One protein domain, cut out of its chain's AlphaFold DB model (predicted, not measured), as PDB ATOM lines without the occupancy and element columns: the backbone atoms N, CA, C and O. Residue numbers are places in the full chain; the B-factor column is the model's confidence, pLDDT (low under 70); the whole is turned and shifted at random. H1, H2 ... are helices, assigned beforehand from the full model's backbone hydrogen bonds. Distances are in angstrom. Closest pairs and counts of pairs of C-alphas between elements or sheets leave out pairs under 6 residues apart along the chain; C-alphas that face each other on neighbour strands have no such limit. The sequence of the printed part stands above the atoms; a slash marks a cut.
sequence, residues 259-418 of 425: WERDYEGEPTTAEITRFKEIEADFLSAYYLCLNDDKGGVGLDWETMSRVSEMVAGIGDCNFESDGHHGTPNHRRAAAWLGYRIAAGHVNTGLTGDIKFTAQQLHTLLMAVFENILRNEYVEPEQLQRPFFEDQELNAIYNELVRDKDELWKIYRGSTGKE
ATOM      1  N   TRP A 259     398.722 121.739 380.155       86.31
ATOM      2  CA  TRP A 259     399.138 123.105 380.453       86.31
ATOM      3  C   TRP A 259     397.976 123.872 381.057       86.31
ATOM      4  O   TRP A 259     397.239 124.600 380.395       86.31
ATOM      5  N   GLU A 260     397.840 123.702 382.360       79.94
ATOM      6  CA  GLU A 260     396.897 124.441 383.176       79.94
ATOM      7  C   GLU A 260     397.666 125.242 384.226       79.94
ATOM      8  O   GLU A 260     398.692 124.807 384.757       79.94
ATOM      9  N   ARG A 261     397.160 126.434 384.547       78.50
ATOM     10  CA  ARG A 261     397.593 127.146 385.750       78.50
ATOM     11  C   ARG A 261     396.951 126.479 386.963       78.50
ATOM     12  O   ARG A 261     395.768 126.163 386.940       78.50
ATOM     13  N   ASP A 262     397.714 126.334 388.041       76.62
ATOM     14  CA  ASP A 262     397.160 125.948 389.339       76.62
ATOM     15  C   ASP A 262     396.358 127.134 389.901       76.62
ATOM     16  O   ASP A 262     396.915 128.186 390.236       76.62
ATOM     17  N   TYR A 263     395.032 127.005 389.908       76.44
ATOM     18  CA  TYR A 263     394.119 128.005 390.450       76.44
ATOM     19  C   TYR A 263     393.753 127.645 391.892       76.44
ATOM     20  O   TYR A 263     393.511 126.486 392.227       76.44
ATOM     21  N   GLU A 264     393.643 128.652 392.763       78.62
ATOM     22  CA  GLU A 264     393.036 128.466 394.084       78.62
ATOM     23  C   GLU A 264     391.513 128.277 393.928       78.62
ATOM     24  O   GLU A 264     390.729 129.206 394.114       78.62
ATOM     25  N   GLY A 265     391.091 127.060 393.574       85.12
ATOM     26  CA  GLY A 265     389.698 126.713 393.284       85.12
ATOM     27  C   GLY A 265     389.397 126.616 391.786       85.12
ATOM     28  O   GLY A 265     390.302 126.559 390.962       85.12
ATOM     29  N   GLU A 266     388.108 126.566 391.445       85.44
ATOM     30  CA  GLU A 266     387.653 126.487 390.050       85.44
ATOM     31  C   GLU A 266     387.888 127.831 389.338       85.44
ATOM     32  O   GLU A 266     387.319 128.839 389.780       85.44
ATOM     33  N   PRO A 267     388.686 127.879 388.256       86.44
ATOM     34  CA  PRO A 267     388.901 129.113 387.516       86.44
ATOM     35  C   PRO A 267     387.632 129.587 386.810       86.44
ATOM     36  O   PRO A 267     386.847 128.807 386.269       86.44
ATOM     37  N   THR A 268     387.468 130.903 386.750       87.25
ATOM     38  CA  THR A 268     386.475 131.544 385.885       87.25
ATOM     39  C   THR A 268     386.878 131.439 384.411       87.25
ATOM     40  O   THR A 268     388.056 131.299 384.079       87.25
ATOM     41  N   THR A 269     385.914 131.569 383.492       82.81
ATOM     42  CA  THR A 269     386.204 131.629 382.047       82.81
ATOM     43  C   THR A 269     387.180 132.764 381.727       82.81
ATOM     44  O   THR A 269     388.162 132.542 381.028       82.81
ATOM     45  N   ALA A 270     386.974 133.938 382.331       84.31
ATOM     46  CA  ALA A 270     387.843 135.107 382.204       84.31
ATOM     47  C   ALA A 270     389.306 134.817 382.589       84.31
ATOM     48  O   ALA A 270     390.242 135.295 381.952       84.31
ATOM     49  N   GLU A 271     389.523 134.030 383.643       87.19
ATOM     50  CA  GLU A 271     390.859 133.636 384.084       87.19
ATOM     51  C   GLU A 271     391.547 132.691 383.101       87.19
ATOM     52  O   GLU A 271     392.722 132.902 382.791       87.19
ATOM     53  N   ILE A 272     390.815 131.703 382.580       87.75
ATOM     54  CA  ILE A 272     391.320 130.763 381.571       87.75
ATOM     55  C   ILE A 272     391.670 131.510 380.282       87.75
ATOM     56  O   ILE A 272     392.773 131.339 379.764       87.75
ATOM     57  N   THR A 273     390.766 132.360 379.786       86.00
ATOM     58  CA  THR A 273     390.973 133.164 378.572       86.00
ATOM     59  C   THR A 273     392.205 134.051 378.720       86.00
ATOM     60  O   THR A 273     393.121 133.981 377.905       86.00
ATOM     61  N   ARG A 274     392.304 134.810 379.819       89.44
ATOM     62  CA  ARG A 274     393.473 135.651 380.103       89.44
ATOM     63  C   ARG A 274     394.778 134.860 380.141       89.44
ATOM     64  O   ARG A 274     395.794 135.346 379.656       89.44
ATOM     65  N   PHE A 275     394.775 133.678 380.754       91.94
ATOM     66  CA  PHE A 275     395.947 132.808 380.787       91.94
ATOM     67  C   PHE A 275     396.385 132.394 379.382       91.94
ATOM     68  O   PHE A 275     397.555 132.577 379.037       91.94
ATOM     69  N   LYS A 276     395.441 131.905 378.568       91.50
ATOM     70  CA  LYS A 276     395.721 131.448 377.205       91.50
ATOM     71  C   LYS A 276     396.313 132.559 376.342       91.50
ATOM     72  O   LYS A 276     397.330 132.336 375.694       91.50
ATOM     73  N   GLU A 277     395.736 133.753 376.392       92.00
ATOM     74  CA  GLU A 277     396.188 134.921 375.622       92.00
ATOM     75  C   GLU A 277     397.583 135.402 376.036       92.00
ATOM     76  O   GLU A 277     398.437 135.644 375.185       92.00
ATOM     77  N   ILE A 278     397.847 135.500 377.347       93.38
ATOM     78  CA  ILE A 278     399.164 135.894 377.876       93.38
ATOM     79  C   ILE A 278     400.241 134.915 377.406       93.38
ATOM     80  O   ILE A 278     401.322 135.324 376.986       93.38
ATOM     81  N   GLU A 279     399.966 133.616 377.469       95.69
ATOM     82  CA  GLU A 279     400.921 132.618 377.007       95.69
ATOM     83  C   GLU A 279     401.081 132.619 375.479       95.69
ATOM     84  O   GLU A 279     402.208 132.497 374.995       95.69
ATOM     85  N   ALA A 280     400.013 132.851 374.716       95.50
ATOM     86  CA  ALA A 280     400.095 132.988 373.264       95.50
ATOM     87  C   ALA A 280     400.929 134.212 372.836       95.50
ATOM     88  O   ALA A 280     401.788 134.104 371.955       95.50
ATOM     89  N   ASP A 281     400.779 135.358 373.508       95.50
ATOM     90  CA  ASP A 281     401.626 136.544 373.302       95.50
ATOM     91  C   ASP A 281     403.098 136.271 373.636       95.50
ATOM     92  O   ASP A 281     404.008 136.711 372.931       95.50
ATOM     93  N   PHE A 282     403.346 135.525 374.709       95.75
ATOM     94  CA  PHE A 282     404.689 135.148 375.132       95.75
ATOM     95  C   PHE A 282     405.379 134.208 374.129       95.75
ATOM     96  O   PHE A 282     406.517 134.461 373.720       95.75
ATOM     97  N   LEU A 283     404.700 133.140 373.700       97.19
ATOM     98  CA  LEU A 283     405.237 132.161 372.750       97.19
ATOM     99  C   LEU A 283     405.425 132.764 371.352       97.19
ATOM    100  O   LEU A 283     406.455 132.527 370.713       97.19
ATOM    101  N   SER A 284     404.470 133.577 370.890       97.06
ATOM    102  CA  SER A 284     404.586 134.287 369.612       97.06
ATOM    103  C   SER A 284     405.765 135.258 369.627       97.06
ATOM    104  O   SER A 284     406.612 135.195 368.737       97.06
ATOM    105  N   ALA A 285     405.913 136.080 370.668       95.56
ATOM    106  CA  ALA A 285     407.048 136.991 370.782       95.56
ATOM    107  C   ALA A 285     408.394 136.253 370.856       95.56
ATOM    108  O   ALA A 285     409.360 136.700 370.233       95.56
ATOM    109  N   TYR A 286     408.465 135.108 371.549       95.69
ATOM    110  CA  TYR A 286     409.662 134.261 371.529       95.69
ATOM    111  C   TYR A 286     410.020 133.841 370.100       95.69
ATOM    112  O   TYR A 286     411.154 134.049 369.676       95.69
ATOM    113  N   TYR A 287     409.065 133.310 369.332       96.50
ATOM    114  CA  TYR A 287     409.297 132.923 367.938       96.50
ATOM    115  C   TYR A 287     409.763 134.100 367.067       96.50
ATOM    116  O   TYR A 287     410.752 133.987 366.340       96.50
ATOM    117  N   LEU A 288     409.071 135.237 367.150       95.81
ATOM    118  CA  LEU A 288     409.351 136.405 366.313       95.81
ATOM    119  C   LEU A 288     410.723 137.011 366.601       95.81
ATOM    120  O   LEU A 288     411.409 137.468 365.693       95.81
ATOM    121  N   CYS A 289     411.148 136.995 367.858       94.12
ATOM    122  CA  CYS A 289     412.408 137.611 368.267       94.12
ATOM    123  C   CYS A 289     413.580 136.625 368.247       94.12
ATOM    124  O   CYS A 289     414.739 137.039 368.270       94.12
ATOM    125  N   LEU A 290     413.312 135.316 368.215       92.56
ATOM    126  CA  LEU A 290     414.348 134.295 368.096       92.56
ATOM    127  C   LEU A 290     415.045 134.451 366.742       92.56
ATOM    128  O   LEU A 290     414.386 134.657 365.731       92.56
ATOM    129  N   ASN A 291     416.373 134.352 366.705       89.00
ATOM    130  CA  ASN A 291     417.119 134.549 365.463       89.00
ATOM    131  C   ASN A 291     416.684 133.587 364.341       89.00
ATOM    132  O   ASN A 291     416.333 132.426 364.577       89.00
ATOM    133  N   ASP A 292     416.800 134.071 363.104       87.25
ATOM    134  CA  ASP A 292     416.480 133.336 361.877       87.25
ATOM    135  C   ASP A 292     417.239 132.001 361.758       87.25
ATOM    136  O   ASP A 292     416.655 130.976 361.411       87.25
ATOM    137  N   ASP A 293     418.516 131.970 362.154       86.56
ATOM    138  CA  ASP A 293     419.358 130.764 362.153       86.56
ATOM    139  C   ASP A 293     418.922 129.696 363.172       86.56
ATOM    140  O   ASP A 293     419.295 128.527 363.046       86.56
ATOM    141  N   LYS A 294     418.090 130.077 364.144       86.75
ATOM    142  CA  LYS A 294     417.460 129.191 365.133       86.75
ATOM    143  C   LYS A 294     415.999 128.867 364.802       86.75
ATOM    144  O   LYS A 294     415.321 128.209 365.590       86.75
ATOM    145  N   GLY A 295     415.515 129.306 363.639       88.19
ATOM    146  CA  GLY A 295     414.157 129.058 363.160       88.19
ATOM    147  C   GLY A 295     413.124 130.122 363.542       88.19
ATOM    148  O   GLY A 295     411.974 129.976 363.132       88.19
ATOM    149  N   GLY A 296     413.507 131.190 364.255       92.25
ATOM    150  CA  GLY A 296     412.638 132.343 364.554       92.25
ATOM    151  C   GLY A 296     412.706 133.439 363.486       92.25
ATOM    152  O   GLY A 296     413.103 133.141 362.373       92.25
ATOM    153  N   VAL A 297     412.328 134.688 363.755       94.44
ATOM    154  CA  VAL A 297     412.358 135.766 362.733       94.44
ATOM    155  C   VAL A 297     413.452 136.812 362.964       94.44
ATOM    156  O   VAL A 297     413.949 137.407 362.010       94.44
ATOM    157  N   GLY A 298     413.909 136.977 364.203       92.81
ATOM    158  CA  GLY A 298     414.964 137.921 364.569       92.81
ATOM    159  C   GLY A 298     414.501 139.377 364.611       92.81
ATOM    160  O   GLY A 298     415.285 140.266 364.281       92.81
ATOM    161  N   LEU A 299     413.242 139.631 364.982       92.94
ATOM    162  CA  LEU A 299     412.756 140.991 365.220       92.94
ATOM    163  C   LEU A 299     413.473 141.632 366.418       92.94
ATOM    164  O   LEU A 299     413.733 140.977 367.430       92.94
ATOM    165  N   ASP A 300     413.762 142.929 366.310       90.44
ATOM    166  CA  ASP A 300     414.218 143.734 367.442       90.44
ATOM    167  C   ASP A 300     413.052 144.128 368.365       90.44
ATOM    168  O   ASP A 300     411.870 143.998 368.022       90.44
ATOM    169  N   TRP A 301     413.382 144.615 369.567       87.75
ATOM    170  CA  TRP A 301     412.359 145.031 370.525       87.75
ATOM    171  C   TRP A 301     411.534 146.213 370.032       87.75
ATOM    172  O   TRP A 301     410.352 146.280 370.339       87.75
ATOM    173  N   GLU A 302     412.117 147.150 369.281       88.69
ATOM    174  CA  GLU A 302     411.373 148.307 368.771       88.69
ATOM    175  C   GLU A 302     410.222 147.851 367.861       88.69
ATOM    176  O   GLU A 302     409.072 148.269 368.036       88.69
ATOM    177  N   THR A 303     410.512 146.925 366.947       90.50
ATOM    178  CA  THR A 303     409.530 146.323 366.046       90.50
ATOM    179  C   THR A 303     408.519 145.480 366.818       90.50
ATOM    180  O   THR A 303     407.312 145.657 366.641       90.50
ATOM    181  N   MET A 304     408.990 144.605 367.713       91.38
ATOM    182  CA  MET A 304     408.123 143.746 368.522       91.38
ATOM    183  C   MET A 304     407.200 144.564 369.437       91.38
ATOM    184  O   MET A 304     406.004 144.295 369.504       91.38
ATOM    185  N   SER A 305     407.714 145.612 370.087       87.31
ATOM    186  CA  SER A 305     406.944 146.507 370.958       87.31
ATOM    187  C   SER A 305     405.816 147.173 370.182       87.31
ATOM    188  O   SER A 305     404.673 147.123 370.629       87.31
ATOM    189  N   ARG A 306     406.092 147.715 368.986       86.44
ATOM    190  CA  ARG A 306     405.067 148.346 368.138       86.44
ATOM    191  C   ARG A 306     403.950 147.373 367.756       86.44
ATOM    192  O   ARG A 306     402.777 147.733 367.823       86.44
ATOM    193  N   VAL A 307     404.303 146.147 367.373       86.81
ATOM    194  CA  VAL A 307     403.315 145.115 367.034       86.81
ATOM    195  C   VAL A 307     402.520 144.691 368.275       86.81
ATOM    196  O   VAL A 307     401.294 144.617 368.225       86.81
ATOM    197  N   SER A 308     403.198 144.506 369.412       82.75
ATOM    198  CA  SER A 308     402.558 144.148 370.682       82.75
ATOM    199  C   SER A 308     401.629 145.242 371.209       82.75
ATOM    200  O   SER A 308     400.610 144.933 371.804       82.75
ATOM    201  N   GLU A 309     401.924 146.523 370.986       83.19
ATOM    202  CA  GLU A 309     401.048 147.631 371.386       83.19
ATOM    203  C   GLU A 309     399.744 147.643 370.591       83.19
ATOM    204  O   GLU A 309     398.682 147.950 371.137       83.19
ATOM    205  N   MET A 310     399.824 147.288 369.311       80.25
ATOM    206  CA  MET A 310     398.660 147.199 368.444       80.25
ATOM    207  C   MET A 310     397.730 146.071 368.897       80.25
ATOM    208  O   MET A 310     396.543 146.301 369.127       80.25
ATOM    209  N   VAL A 311     398.275 144.872 369.094       71.38
ATOM    210  CA  VAL A 311     397.483 143.696 369.485       71.38
ATOM    211  C   VAL A 311     397.096 143.694 370.962       71.38
ATOM    212  O   VAL A 311     396.007 143.252 371.303       71.38
ATOM    213  N   ALA A 312     397.887 144.308 371.848       71.69
ATOM    214  CA  ALA A 312     397.481 144.548 373.231       71.69
ATOM    215  C   ALA A 312     396.273 145.491 373.317       71.69
ATOM    216  O   ALA A 312     395.544 145.442 374.303       71.69
ATOM    217  N   GLY A 313     396.030 146.310 372.285       67.69
ATOM    218  CA  GLY A 313     394.807 147.098 372.147       67.69
ATOM    219  C   GLY A 313     393.538 146.257 371.967       67.69
ATOM    220  O   GLY A 313     392.454 146.784 372.199       67.69
ATOM    221  N   ILE A 314     393.667 144.980 371.574       63.44
ATOM    222  CA  ILE A 314     392.579 143.984 371.545       63.44
ATOM    223  C   ILE A 314     392.266 143.479 372.960       63.44
ATOM    224  O   ILE A 314     391.136 143.086 373.238       63.44
ATOM    225  N   GLY A 315     393.240 143.540 373.875       57.22
ATOM    226  CA  GLY A 315     393.003 143.306 375.296       57.22
ATOM    227  C   GLY A 315     391.975 144.281 375.873       57.22
ATOM    228  O   GLY A 315     391.810 145.409 375.404       57.22
ATOM    229  N   ASP A 316     391.292 143.855 376.927       63.25
ATOM    230  CA  ASP A 316     390.228 144.624 377.560       63.25
ATOM    231  C   ASP A 316     390.449 144.745 379.074       63.25
ATOM    232  O   ASP A 316     391.236 144.025 379.687       63.25
ATOM    233  N   CYS A 317     389.750 145.696 379.688       65.19
ATOM    234  CA  CYS A 317     389.748 145.894 381.140       65.19
ATOM    235  C   CYS A 317     388.453 145.400 381.794       65.19
ATOM    236  O   CYS A 317     388.139 145.779 382.923       65.19
ATOM    237  N   ASN A 318     387.669 144.587 381.084       70.56
ATOM    238  CA  ASN A 318     386.403 144.083 381.578       70.56
ATOM    239  C   ASN A 318     386.618 142.742 382.286       70.56
ATOM    240  O   ASN A 318     386.256 141.692 381.769       70.56
ATOM    241  N   PHE A 319     387.194 142.788 383.489       67.81
ATOM    242  CA  PHE A 319     387.550 141.599 384.277       67.81
ATOM    243  C   PHE A 319     386.375 140.664 384.607       67.81
ATOM    244  O   PHE A 319     386.606 139.509 384.952       67.81
ATOM    245  N   GLU A 320     385.136 141.157 384.536       68.12
ATOM    246  CA  GLU A 320     383.921 140.359 384.748       68.12
ATOM    247  C   GLU A 320     383.373 139.750 383.441       68.12
ATOM    248  O   GLU A 320     382.412 138.986 383.480       68.12
ATOM    249  N   SER A 321     383.957 140.083 382.283       68.12
ATOM    250  CA  SER A 321     383.626 139.469 380.995       68.12
ATOM    251  C   SER A 321     384.256 138.089 380.894       68.12
ATOM    252  O   SER A 321     385.466 137.956 381.058       68.12
ATOM    253  N   ASP A 322     383.477 137.078 380.512       64.81
ATOM    254  CA  ASP A 322     384.030 135.755 380.190       64.81
ATOM    255  C   ASP A 322     385.078 135.826 379.058       64.81
ATOM    256  O   ASP A 322     385.997 135.011 379.006       64.81
ATOM    257  N   GLY A 323     384.973 136.842 378.193       63.91
ATOM    258  CA  GLY A 323     385.935 137.158 377.137       63.91
ATOM    259  C   GLY A 323     387.062 138.103 377.562       63.91
ATOM    260  O   GLY A 323     387.550 138.843 376.720       63.91
ATOM    261  N   HIS A 324     387.426 138.173 378.846       76.12
ATOM    262  CA  HIS A 324     388.539 139.015 379.287       76.12
ATOM    263  C   HIS A 324     389.888 138.441 378.821       76.12
ATOM    264  O   HIS A 324     390.357 137.431 379.347       76.12
ATOM    265  N   HIS A 325     390.556 139.122 377.890       75.62
ATOM    266  CA  HIS A 325     391.826 138.663 377.295       75.62
ATOM    267  C   HIS A 325     393.077 139.076 378.093       75.62
ATOM    268  O   HIS A 325     394.208 138.941 377.631       75.62
ATOM    269  N   GLY A 326     392.891 139.616 379.300       78.50
ATOM    270  CA  GLY A 326     393.954 140.281 380.046       78.50
ATOM    271  C   GLY A 326     394.100 141.754 379.678       78.50
ATOM    272  O   GLY A 326     393.696 142.210 378.610       78.50
ATOM    273  N   THR A 327     394.692 142.517 380.598       85.06
ATOM    274  CA  THR A 327     394.937 143.941 380.364       85.06
ATOM    275  C   THR A 327     396.020 144.128 379.298       85.06
ATOM    276  O   THR A 327     396.912 143.279 379.171       85.06
ATOM    277  N   PRO A 328     396.038 145.276 378.599       84.81
ATOM    278  CA  PRO A 328     397.122 145.605 377.678       84.81
ATOM    279  C   PRO A 328     398.522 145.520 378.314       84.81
ATOM    280  O   PRO A 328     399.494 145.168 377.649       84.81
ATOM    281  N   ASN A 329     398.650 145.810 379.615       83.94
ATOM    282  CA  ASN A 329     399.922 145.685 380.334       83.94
ATOM    283  C   ASN A 329     400.349 144.227 380.523       83.94
ATOM    284  O   ASN A 329     401.520 143.923 380.311       83.94
ATOM    285  N   HIS A 330     399.418 143.327 380.855       88.56
ATOM    286  CA  HIS A 330     399.735 141.904 381.009       88.56
ATOM    287  C   HIS A 330     400.235 141.310 379.690       88.56
ATOM    288  O   HIS A 330     401.278 140.660 379.658       88.56
ATOM    289  N   ARG A 331     399.526 141.610 378.597       90.31
ATOM    290  CA  ARG A 331     399.853 141.166 377.236       90.31
ATOM    291  C   ARG A 331     401.224 141.674 376.776       90.31
ATOM    292  O   ARG A 331     402.085 140.890 376.377       90.31
ATOM    293  N   ARG A 332     401.502 142.976 376.946       87.38
ATOM    294  CA  ARG A 332     402.826 143.562 376.641       87.38
ATOM    295  C   ARG A 332     403.950 142.972 377.486       87.38
ATOM    296  O   ARG A 332     405.039 142.734 376.968       87.38
ATOM    297  N   ALA A 333     403.705 142.732 378.772       87.50
ATOM    298  CA  ALA A 333     404.694 142.116 379.648       87.50
ATOM    299  C   ALA A 333     405.030 140.681 379.222       87.50
ATOM    300  O   ALA A 333     406.200 140.298 379.237       87.50
ATOM    301  N   ALA A 334     404.026 139.921 378.789       91.44
ATOM    302  CA  ALA A 334     404.205 138.579 378.256       91.44
ATOM    303  C   ALA A 334     405.031 138.583 376.961       91.44
ATOM    304  O   ALA A 334     406.035 137.874 376.865       91.44
ATOM    305  N   ALA A 335     404.680 139.452 376.008       92.19
ATOM    306  CA  ALA A 335     405.429 139.618 374.765       92.19
ATOM    307  C   ALA A 335     406.888 140.037 375.023       92.19
ATOM    308  O   ALA A 335     407.820 139.482 374.439       92.19
ATOM    309  N   TRP A 336     407.119 140.972 375.949       88.50
ATOM    310  CA  TRP A 336     408.477 141.360 376.331       88.50
ATOM    311  C   TRP A 336     409.270 140.202 376.930       88.50
ATOM    312  O   TRP A 336     410.445 140.036 376.607       88.50
ATOM    313  N   LEU A 337     408.654 139.382 377.783       88.00
ATOM    314  CA  LEU A 337     409.325 138.218 378.357       88.00
ATOM    315  C   LEU A 337     409.755 137.241 377.253       88.00
ATOM    316  O   LEU A 337     410.891 136.766 377.270       88.00
ATOM    317  N   GLY A 338     408.887 137.002 376.266       91.75
ATOM    318  CA  GLY A 338     409.196 136.180 375.093       91.75
ATOM    319  C   GLY A 338     410.377 136.747 374.304       91.75
ATOM    320  O   GLY A 338     411.357 136.036 374.061       91.75
ATOM    321  N   TYR A 339     410.343 138.055 374.014       90.56
ATOM    322  CA  TYR A 339     411.466 138.783 373.416       90.56
ATOM    323  C   TYR A 339     412.750 138.614 374.228       90.56
ATOM    324  O   TYR A 339     413.790 138.308 373.663       90.56
ATOM    325  N   ARG A 340     412.717 138.778 375.552       85.19
ATOM    326  CA  ARG A 340     413.916 138.696 376.396       85.19
ATOM    327  C   ARG A 340     414.511 137.314 376.463       85.19
ATOM    328  O   ARG A 340     415.727 137.213 376.558       85.19
ATOM    329  N   ILE A 341     413.704 136.262 376.427       86.38
ATOM    330  CA  ILE A 341     414.241 134.902 376.364       86.38
ATOM    331  C   ILE A 341     414.904 134.681 375.002       86.38
ATOM    332  O   ILE A 341     416.013 134.152 374.942       86.38
ATOM    333  N   ALA A 342     414.284 135.164 373.924       87.69
ATOM    334  CA  ALA A 342     414.849 135.096 372.583       87.69
ATOM    335  C   ALA A 342     416.121 135.961 372.403       87.69
ATOM    336  O   ALA A 342     417.106 135.511 371.821       87.69
ATOM    337  N   ALA A 343     416.145 137.181 372.942       77.50
ATOM    338  CA  ALA A 343     417.246 138.141 372.838       77.50
ATOM    339  C   ALA A 343     418.331 137.933 373.910       77.50
ATOM    340  O   ALA A 343     419.508 138.222 373.689       77.50
ATOM    341  N   GLY A 344     417.966 137.379 375.070       65.06
ATOM    342  CA  GLY A 344     418.845 137.041 376.201       65.06
ATOM    343  C   GLY A 344     419.919 136.005 375.863       65.06
ATOM    344  O   GLY A 344     420.869 135.809 376.628       65.06
ATOM    345  N   HIS A 345     419.837 135.433 374.662       54.75
ATOM    346  CA  HIS A 345     420.904 134.712 373.980       54.75
ATOM    347  C   HIS A 345     422.163 135.555 373.689       54.75
ATOM    348  O   HIS A 345     423.204 134.975 373.390       54.75
ATOM    349  N   VAL A 346     422.125 136.890 373.797       45.75
ATOM    350  CA  VAL A 346     423.267 137.750 373.423       45.75
ATOM    351  C   VAL A 346     424.203 138.084 374.598       45.75
ATOM    352  O   VAL A 346     425.409 138.214 374.385       45.75
ATOM    353  N   ASN A 347     423.708 138.158 375.842       43.09
ATOM    354  CA  ASN A 347     424.476 138.759 376.951       43.09
ATOM    355  C   ASN A 347     424.858 137.836 378.110       43.09
ATOM    356  O   ASN A 347     425.768 138.164 378.869       43.09
ATOM    357  N   THR A 348     424.197 136.694 378.281       47.25
ATOM    358  CA  THR A 348     424.495 135.809 379.420       47.25
ATOM    359  C   THR A 348     425.701 134.910 379.174       47.25
ATOM    360  O   THR A 348     426.271 134.377 380.123       47.25
ATOM    361  N   GLY A 349     426.079 134.689 377.909       48.22
ATOM    362  CA  GLY A 349     427.059 133.666 377.531       48.22
ATOM    363  C   GLY A 349     426.663 132.245 377.961       48.22
ATOM    364  O   GLY A 349     427.473 131.331 377.826       48.22
ATOM    365  N   LEU A 350     425.446 132.061 378.493       47.94
ATOM    366  CA  LEU A 350     425.004 130.818 379.117       47.94
ATOM    367  C   LEU A 350     424.452 129.823 378.103       47.94
ATOM    368  O   LEU A 350     424.420 128.638 378.411       47.94
ATOM    369  N   THR A 351     424.081 130.251 376.895       46.91
ATOM    370  CA  THR A 351     423.471 129.352 375.911       46.91
ATOM    371  C   THR A 351     423.839 129.742 374.477       46.91
ATOM    372  O   THR A 351     423.097 130.409 373.755       46.91
ATOM    373  N   GLY A 352     425.015 129.295 374.029       46.03
ATOM    374  CA  GLY A 352     425.230 129.104 372.593       46.03
ATOM    375  C   GLY A 352     424.185 128.112 372.070       46.03
ATOM    376  O   GLY A 352     423.965 127.084 372.695       46.03
ATOM    377  N   ASP A 353     423.521 128.440 370.965       57.50
ATOM    378  CA  ASP A 353     422.692 127.528 370.156       57.50
ATOM    379  C   ASP A 353     421.407 126.924 370.763       57.50
ATOM    380  O   ASP A 353     420.698 126.211 370.056       57.50
ATOM    381  N   ILE A 354     421.034 127.210 372.016       65.56
ATOM    382  CA  ILE A 354     419.857 126.553 372.619       65.56
ATOM    383  C   ILE A 354     418.557 127.197 372.132       65.56
ATOM    384  O   ILE A 354     418.371 128.412 372.222       65.56
ATOM    385  N   LYS A 355     417.680 126.349 371.594       80.69
ATOM    386  CA  LYS A 355     416.276 126.607 371.273       80.69
ATOM    387  C   LYS A 355     415.442 125.976 372.386       80.69
ATOM    388  O   LYS A 355     415.600 124.783 372.646       80.69
ATOM    389  N   PHE A 356     414.578 126.757 373.030       88.44
ATOM    390  CA  PHE A 356     413.699 126.228 374.068       88.44
ATOM    391  C   PHE A 356     412.568 125.422 373.449       88.44
ATOM    392  O   PHE A 356     412.038 125.770 372.393       88.44
ATOM    393  N   THR A 357     412.188 124.346 374.125       92.12
ATOM    394  CA  THR A 357     410.943 123.651 373.811       92.12
ATOM    395  C   THR A 357     409.754 124.459 374.316       92.12
ATOM    396  O   THR A 357     409.872 125.280 375.230       92.12
ATOM    397  N   ALA A 358     408.579 124.173 373.761       94.06
ATOM    398  CA  ALA A 358     407.325 124.761 374.208       94.06
ATOM    399  C   ALA A 358     407.116 124.559 375.727       94.06
ATOM    400  O   ALA A 358     406.809 125.505 376.444       94.06
ATOM    401  N   GLN A 359     407.417 123.358 376.240       93.06
ATOM    402  CA  GLN A 359     407.317 123.035 377.667       93.06
ATOM    403  C   GLN A 359     408.261 123.869 378.539       93.06
ATOM    404  O   GLN A 359     407.869 124.313 379.613       93.06
ATOM    405  N   GLN A 360     409.506 124.088 378.102       91.50
ATOM    406  CA  GLN A 360     410.457 124.914 378.849       91.50
ATOM    407  C   GLN A 360     409.981 126.367 378.938       91.50
ATOM    408  O   GLN A 360     410.081 126.983 379.998       91.50
ATOM    409  N   LEU A 361     409.434 126.897 377.842       93.12
ATOM    410  CA  LEU A 361     408.870 128.242 377.795       93.12
ATOM    411  C   LEU A 361     407.629 128.368 378.681       93.12
ATOM    412  O   LEU A 361     407.593 129.274 379.508       93.12
ATOM    413  N   HIS A 362     406.676 127.438 378.583       93.88
ATOM    414  CA  HIS A 362     405.519 127.365 379.483       93.88
ATOM    415  C   HIS A 362     405.963 127.397 380.952       93.88
ATOM    416  O   HIS A 362     405.532 128.234 381.742       93.88
ATOM    417  N   THR A 363     406.919 126.538 381.313       90.31
ATOM    418  CA  THR A 363     407.473 126.455 382.666       90.31
ATOM    419  C   THR A 363     408.130 127.768 383.124       90.31
ATOM    420  O   THR A 363     407.942 128.171 384.275       90.31
ATOM    421  N   LEU A 364     408.848 128.475 382.244       88.69
ATOM    422  CA  LEU A 364     409.412 129.799 382.543       88.69
ATOM    423  C   LEU A 364     408.327 130.862 382.734       88.69
ATOM    424  O   LEU A 364     408.416 131.650 383.677       88.69
ATOM    425  N   LEU A 365     407.297 130.870 381.883       91.25
ATOM    426  CA  LEU A 365     406.165 131.780 382.014       91.25
ATOM    427  C   LEU A 365     405.444 131.558 383.344       91.25
ATOM    428  O   LEU A 365     405.198 132.523 384.062       91.25
ATOM    429  N   MET A 366     405.175 130.305 383.724       90.50
ATOM    430  CA  MET A 366     404.462 129.986 384.968       90.50
ATOM    431  C   MET A 366     405.187 130.512 386.205       90.50
ATOM    432  O   MET A 366     404.551 130.961 387.158       90.50
ATOM    433  N   ALA A 367     406.518 130.542 386.172       85.75
ATOM    434  CA  ALA A 367     407.331 131.052 387.268       85.75
ATOM    435  C   ALA A 367     407.268 132.581 387.451       85.75
ATOM    436  O   ALA A 367     407.693 133.094 388.489       85.75
ATOM    437  N   VAL A 368     406.759 133.319 386.460       86.19
ATOM    438  CA  VAL A 368     406.573 134.779 386.525       86.19
ATOM    439  C   VAL A 368     405.135 135.224 386.258       86.19
ATOM    440  O   VAL A 368     404.846 136.415 386.325       86.19
ATOM    441  N   PHE A 369     404.216 134.299 385.990       88.88
ATOM    442  CA  PHE A 369     402.850 134.614 385.579       88.88
ATOM    443  C   PHE A 369     402.104 135.456 386.626       88.88
ATOM    444  O   PHE A 369     401.466 136.450 386.287       88.88
ATOM    445  N   GLU A 370     402.262 135.142 387.916       86.94
ATOM    446  CA  GLU A 370     401.699 135.954 389.007       86.94
ATOM    447  C   GLU A 370     402.222 137.390 389.025       86.94
ATOM    448  O   GLU A 370     401.479 138.318 389.345       86.94
ATOM    449  N   ASN A 371     403.493 137.582 388.670       85.38
ATOM    450  CA  ASN A 371     404.113 138.902 388.622       85.38
ATOM    451  C   ASN A 371     403.501 139.733 387.489       85.38
ATOM    452  O   ASN A 371     403.171 140.903 387.689       85.38
ATOM    453  N   ILE A 372     403.275 139.094 386.333       87.31
ATOM    454  CA  ILE A 372     402.567 139.690 385.195       87.31
ATOM    455  C   ILE A 372     401.152 140.102 385.619       87.31
ATOM    456  O   ILE A 372     400.782 141.256 385.429       87.31
ATOM    457  N   LEU A 373     400.381 139.205 386.246       87.00
ATOM    458  CA  LEU A 373     398.997 139.492 386.646       87.00
ATOM    459  C   LEU A 373     398.872 140.604 387.689       87.00
ATOM    460  O   LEU A 373     397.899 141.357 387.683       87.00
ATOM    461  N   ARG A 374     399.829 140.694 388.613       84.19
ATOM    462  CA  ARG A 374     399.822 141.721 389.662       84.19
ATOM    463  C   ARG A 374     400.401 143.045 389.180       84.19
ATOM    464  O   ARG A 374     400.261 144.046 389.873       84.19
ATOM    465  N   ASN A 375     401.041 143.067 388.009       79.06
ATOM    466  CA  ASN A 375     401.927 144.151 387.586       79.06
ATOM    467  C   ASN A 375     402.973 144.487 388.672       79.06
ATOM    468  O   ASN A 375     403.335 145.648 388.886       79.06
ATOM    469  N   GLU A 376     403.436 143.459 389.385       79.12
ATOM    470  CA  GLU A 376     404.331 143.565 390.533       79.12
ATOM    471  C   GLU A 376     405.521 142.631 390.354       79.12
ATOM    472  O   GLU A 376     405.387 141.482 389.949       79.12
ATOM    473  N   TYR A 377     406.707 143.109 390.717       69.69
ATOM    474  CA  TYR A 377     407.876 142.252 390.825       69.69
ATOM    475  C   TYR A 377     407.903 141.575 392.203       69.69
ATOM    476  O   TYR A 377     408.017 142.262 393.222       69.69
ATOM    477  N   VAL A 378     407.838 140.243 392.235       65.12
ATOM    478  CA  VAL A 378     408.090 139.452 393.450       65.12
ATOM    479  C   VAL A 378     409.564 139.071 393.505       65.12
ATOM    480  O   VAL A 378     410.141 138.616 392.519       65.12
ATOM    481  N   GLU A 379     410.175 139.263 394.673       67.00
ATOM    482  CA  GLU A 379     411.600 139.017 394.865       67.00
ATOM    483  C   GLU A 379     411.954 137.525 394.727       67.00
ATOM    484  O   GLU A 379     411.260 136.689 395.311       67.00
ATOM    485  N   PRO A 380     413.053 137.146 394.046       59.31
ATOM    486  CA  PRO A 380     413.423 135.748 393.852       59.31
ATOM    487  C   PRO A 380     413.700 135.057 395.187       59.31
ATOM    488  O   PRO A 380     413.423 133.877 395.347       59.31
ATOM    489  N   GLU A 381     414.183 135.793 396.194       63.94
ATOM    490  CA  GLU A 381     414.405 135.257 397.539       63.94
ATOM    491  C   GLU A 381     413.098 134.972 398.299       63.94
ATOM    492  O   GLU A 381     413.099 134.200 399.262       63.94
ATOM    493  N   GLN A 382     411.982 135.586 397.888       64.69
ATOM    494  CA  GLN A 382     410.646 135.279 398.409       64.69
ATOM    495  C   GLN A 382     410.065 134.014 397.764       64.69
ATOM    496  O   GLN A 382     409.218 133.353 398.366       64.69
ATOM    497  N   LEU A 383     410.577 133.631 396.594       56.97
ATOM    498  CA  LEU A 383     410.282 132.375 395.919       56.97
ATOM    499  C   LEU A 383     411.205 131.296 396.501       56.97
ATOM    500  O   LEU A 383     412.308 131.028 396.037       56.97
ATOM    501  N   GLN A 384     410.793 130.723 397.629       46.25
ATOM    502  CA  GLN A 384     411.585 129.747 398.377       46.25
ATOM    503  C   GLN A 384     411.849 128.461 397.557       46.25
ATOM    504  O   GLN A 384     411.047 127.537 397.669       46.25
ATOM    505  N   ARG A 385     412.982 128.384 396.818       52.16
ATOM    506  CA  ARG A 385     413.738 127.207 396.261       52.16
ATOM    507  C   ARG A 385     414.151 127.422 394.788       52.16
ATOM    508  O   ARG A 385     413.559 128.274 394.139       52.16
ATOM    509  N   PRO A 386     415.131 126.659 394.238       54.72
ATOM    510  CA  PRO A 386     415.256 126.556 392.782       54.72
ATOM    511  C   PRO A 386     413.907 126.110 392.218       54.72
ATOM    512  O   PRO A 386     413.362 125.091 392.645       54.72
ATOM    513  N   PHE A 387     413.357 126.931 391.328       66.50
ATOM    514  CA  PHE A 387     412.013 126.762 390.785       66.50
ATOM    515  C   PHE A 387     411.946 125.547 389.850       66.50
ATOM    516  O   PHE A 387     410.896 124.932 389.694       66.50
ATOM    517  N   PHE A 388     413.093 125.166 389.278       76.56
ATOM    518  CA  PHE A 388     413.202 124.083 388.307       76.56
ATOM    519  C   PHE A 388     414.192 123.014 388.771       76.56
ATOM    520  O   PHE A 388     415.165 123.302 389.470       76.56
ATOM    521  N   GLU A 389     413.984 121.771 388.347       81.81
ATOM    522  CA  GLU A 389     415.021 120.735 388.453       81.81
ATOM    523  C   GLU A 389     416.169 120.995 387.462       81.81
ATOM    524  O   GLU A 389     417.322 120.643 387.716       81.81
ATOM    525  N   ASP A 390     415.856 121.673 386.357       82.12
ATOM    526  CA  ASP A 390     416.797 122.076 385.321       82.12
ATOM    527  C   ASP A 390     417.636 123.288 385.782       82.12
ATOM    528  O   ASP A 390     417.126 124.375 386.073       82.12
ATOM    529  N   GLN A 391     418.954 123.100 385.882       80.19
ATOM    530  CA  GLN A 391     419.885 124.155 386.294       80.19
ATOM    531  C   GLN A 391     419.979 125.290 385.271       80.19
ATOM    532  O   GLN A 391     420.216 126.432 385.663       80.19
ATOM    533  N   GLU A 392     419.787 124.988 383.991       78.69
ATOM    534  CA  GLU A 392     419.812 125.972 382.920       78.69
ATOM    535  C   GLU A 392     418.587 126.882 383.019       78.69
ATOM    536  O   GLU A 392     418.744 128.103 383.089       78.69
ATOM    537  N   LEU A 393     417.388 126.305 383.170       79.19
ATOM    538  CA  LEU A 393     416.159 127.079 383.393       79.19
ATOM    539  C   LEU A 393     416.248 127.943 384.651       79.19
ATOM    540  O   LEU A 393     415.832 129.099 384.626       79.19
ATOM    541  N   ASN A 394     416.848 127.436 385.735       80.88
ATOM    542  CA  ASN A 394     417.092 128.258 386.923       80.88
ATOM    543  C   ASN A 394     418.031 129.432 386.628       80.88
ATOM    544  O   ASN A 394     417.805 130.530 387.129       80.88
ATOM    545  N   ALA A 395     419.097 129.223 385.854       80.00
ATOM    546  CA  ALA A 395     420.031 130.291 385.514       80.00
ATOM    547  C   ALA A 395     419.360 131.371 384.651       80.00
ATOM    548  O   ALA A 395     419.528 132.558 384.924       80.00
ATOM    549  N   ILE A 396     418.550 130.958 383.674       77.62
ATOM    550  CA  ILE A 396     417.770 131.856 382.816       77.62
ATOM    551  C   ILE A 396     416.747 132.624 383.638       77.62
ATOM    552  O   ILE A 396     416.692 133.844 383.554       77.62
ATOM    553  N   TYR A 397     415.976 131.936 384.472       79.94
ATOM    554  CA  TYR A 397     415.006 132.573 385.348       79.94
ATOM    555  C   TYR A 397     415.652 133.613 386.255       79.94
ATOM    556  O   TYR A 397     415.195 134.750 386.300       79.94
ATOM    557  N   ASN A 398     416.756 133.249 386.913       79.31
ATOM    558  CA  ASN A 398     417.504 134.163 387.770       79.31
ATOM    559  C   ASN A 398     418.013 135.386 387.004       79.31
ATOM    560  O   ASN A 398     418.052 136.473 387.572       79.31
ATOM    561  N   GLU A 399     418.389 135.231 385.734       77.25
ATOM    562  CA  GLU A 399     418.757 136.354 384.876       77.25
ATOM    563  C   GLU A 399     417.547 137.220 384.508       77.25
ATOM    564  O   GLU A 399     417.631 138.444 384.602       77.25
ATOM    565  N   LEU A 400     416.427 136.604 384.115       74.31
ATOM    566  CA  LEU A 400     415.197 137.307 383.742       74.31
ATOM    567  C   LEU A 400     414.729 138.210 384.879       74.31
ATOM    568  O   LEU A 400     414.427 139.377 384.651       74.31
ATOM    569  N   VAL A 401     414.736 137.689 386.106       73.75
ATOM    570  CA  VAL A 401     414.328 138.436 387.300       73.75
ATOM    571  C   VAL A 401     415.415 139.385 387.820       73.75
ATOM    572  O   VAL A 401     415.123 140.285 388.599       73.75
ATOM    573  N   ARG A 402     416.674 139.256 387.379       74.69
ATOM    574  CA  ARG A 402     417.782 140.096 387.866       74.69
ATOM    575  C   ARG A 402     417.552 141.582 387.606       74.69
ATOM    576  O   ARG A 402     417.887 142.402 388.463       74.69
ATOM    577  N   ASP A 403     417.008 141.927 386.439       73.25
ATOM    578  CA  ASP A 403     416.741 143.319 386.060       73.25
ATOM    579  C   ASP A 403     415.346 143.767 386.510       73.25
ATOM    580  O   ASP A 403     414.403 143.924 385.731       73.25
ATOM    581  N   LYS A 404     415.219 143.944 387.825       72.25
ATOM    582  CA  LYS A 404     413.963 144.335 388.474       72.25
ATOM    583  C   LYS A 404     413.430 145.657 387.951       72.25
ATOM    584  O   LYS A 404     412.221 145.810 387.841       72.25
ATOM    585  N   ASP A 405     414.320 146.607 387.672       75.12
ATOM    586  CA  ASP A 405     413.945 147.954 387.245       75.12
ATOM    587  C   ASP A 405     413.382 147.937 385.823       75.12
ATOM    588  O   ASP A 405     412.414 148.645 385.536       75.12
ATOM    589  N   GLU A 406     413.953 147.119 384.936       71.62
ATOM    590  CA  GLU A 406     413.405 146.900 383.603       71.62
ATOM    591  C   GLU A 406     412.050 146.189 383.684       71.62
ATOM    592  O   GLU A 406     411.058 146.736 383.201       71.62
ATOM    593  N   LEU A 407     411.958 145.064 384.403       68.06
ATOM    594  CA  LEU A 407     410.695 144.346 384.628       68.06
ATOM    595  C   LEU A 407     409.590 145.254 385.185       68.06
ATOM    596  O   LEU A 407     408.463 145.254 384.689       68.06
ATOM    597  N   TRP A 408     409.922 146.092 386.169       72.00
ATOM    598  CA  TRP A 408     409.000 147.069 386.749       72.00
ATOM    599  C   TRP A 408     408.486 148.088 385.736       72.00
ATOM    600  O   TRP A 408     407.313 148.469 385.786       72.00
ATOM    601  N   LYS A 409     409.352 148.572 384.838       72.25
ATOM    602  CA  LYS A 409     408.958 149.515 383.783       72.25
ATOM    603  C   LYS A 409     407.919 148.881 382.861       72.25
ATOM    604  O   LYS A 409     406.942 149.541 382.508       72.25
ATOM    605  N   ILE A 410     408.090 147.611 382.531       66.50
ATOM    606  CA  ILE A 410     407.239 146.903 381.573       66.50
ATOM    607  C   ILE A 410     405.906 146.502 382.185       66.50
ATOM    608  O   ILE A 410     404.868 146.755 381.578       66.50
ATOM    609  N   TYR A 411     405.907 145.983 383.415       70.12
ATOM    610  CA  TYR A 411     404.673 145.694 384.151       70.12
ATOM    611  C   TYR A 411     403.790 146.939 384.320       70.12
ATOM    612  O   TYR A 411     402.570 146.852 384.358       70.12
ATOM    613  N   ARG A 412     404.385 148.137 384.350       70.50
ATOM    614  CA  ARG A 412     403.645 149.408 384.393       70.50
ATOM    615  C   ARG A 412     403.306 149.997 383.024       70.50
ATOM    616  O   ARG A 412     402.856 151.138 382.960       70.50
ATOM    617  N   GLY A 413     403.544 149.265 381.939       59.72
ATOM    618  CA  GLY A 413     403.254 149.727 380.583       59.72
ATOM    619  C   GLY A 413     404.153 150.865 380.098       59.72
ATOM    620  O   GLY A 413     403.826 151.506 379.102       59.72
ATOM    621  N   SER A 414     405.276 151.140 380.772       62.25
ATOM    622  CA  SER A 414     406.252 152.092 380.248       62.25
ATOM    623  C   SER A 414     407.117 151.397 379.203       62.25
ATOM    624  O   SER A 414     407.791 150.407 379.490       62.25
ATOM    625  N   THR A 415     407.098 151.923 377.979       54.00
ATOM    626  CA  THR A 415     408.006 151.508 376.913       54.00
ATOM    627  C   THR A 415     409.411 151.869 377.373       54.00
ATOM    628  O   THR A 415     409.812 153.040 377.326       54.00
ATOM    629  N   GLY A 416     410.155 150.903 377.905       49.69
ATOM    630  CA  GLY A 416     411.575 151.093 378.129       49.69
ATOM    631  C   GLY A 416     412.175 151.501 376.790       49.69
ATOM    632  O   GLY A 416     412.252 150.683 375.881       49.69
ATOM    633  N   LYS A 417     412.558 152.774 376.629       49.53
ATOM    634  CA  LYS A 417     413.521 153.111 375.582       49.53
ATOM    635  C   LYS A 417     414.710 152.206 375.839       49.53
ATOM    636  O   LYS A 417     415.132 152.133 376.993       49.53
ATOM    637  N   GLU A 418     415.206 151.538 374.803       46.72
ATOM    638  CA  GLU A 418     416.475 150.826 374.871       46.72
ATOM    639  C   GLU A 418     417.540 151.794 375.407       46.72
ATOM    640  O   GLU A 418     418.148 152.577 374.674       46.72
TER     641      GLU A 418
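Overview. This is residues 259 to 418 of the 425 residues of an uncharacterized protein of Sinomicrobium oceani (UniProt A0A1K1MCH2). The longest helix, H1, lies side by side with H3 and H2 in a bundle of three, and H3 runs through the core of the domain. The other four helices cover the rest of this core: H4 packs on H1, H5 and H7 pack on H3, and H6 lies beyond H4 and H3, while long loops, among them residues 313 to 327, 344 to 357 and 375 to 390, bulge at the rim. The printed part has 160 residues with seven named helices, H1 to H7 in chain order, and no named strand; its class is all helix. It is compact, with a radius of gyration of the C-alphas of 15.1 A, and rounded, spanning 44 by 36 by 28 A.

Along the chain. Find C-alpha 269 at (386.204, 131.629, 382.047); from there H1, residues 269 to 289, runs 30.2 A to C-alpha 289 at (412.408, 137.611, 368.267). H3, residues 328 to 343, is 22.0 A long, and H2, residues 301 to 312, 15.1 A. Look next for H4, residues 358 to 366, 12.3 A, and H5, residues 369 to 374, 8.7 A. H6, residues 391 to 402, measures 16.2 A; H7, residues 404 to 411, 10.3 A, ends at C-alpha 411 at (404.673, 145.694, 384.151).

Arrangement. Start at H1, which with H2 and H3 makes an up-and-down bundle, each helix running against the one before it. H1 and H3 touch, the same way, at a shallow tilt of 34 degrees, only just short of steep; their closest C-alphas, of Tyr 286 and Gly 338, are 4.1 A apart. H2 and H3 form a helical hairpin at 30 degrees, closest at the C-alphas of Ala 312 and Pro 328, 4.6 A. H1 and H2, also a helical hairpin, touch through residues 285 to 289 and 301 to 304 alone, closest at the C-alphas of Ala 285 and Met 304, 7.2 A. Outward from H1, residues 279 to 283 alone touch H4, at a steep tilt of 58 degrees, with the C-alphas of Glu 279 and Leu 365 closest at 7.3 A. H3 is the hub, touching five helices. It touches H5 at the C-alphas of His 330 and Ile 372, 5.5 A, and H7 at those of Ala 333 and Tyr 411, 5.8 A. H6 only just touches H3 and H4, with 3 pairs of C-alphas within 8 A each; the closest are Arg 340 and Leu 400, 7.6 A, and Leu 364 and Tyr 397, 6.8 A. H2 and H6 are apart. In the seven helices every O i to N i+4 pair is within hydrogen-bond range.

Size, cuts and confidence. Look for the two farthest C-alphas at Glu 320 and Gly 352, 44.5 A apart. The printed part has no cut. The links H1 to H2, H2 to H3, H3 to H4 and H5 to H6 are long. The mean pLDDT of the printed part is 78.6; 40 residues are under 70, among them 344 to 354, 377 to 387 and 413 to 418.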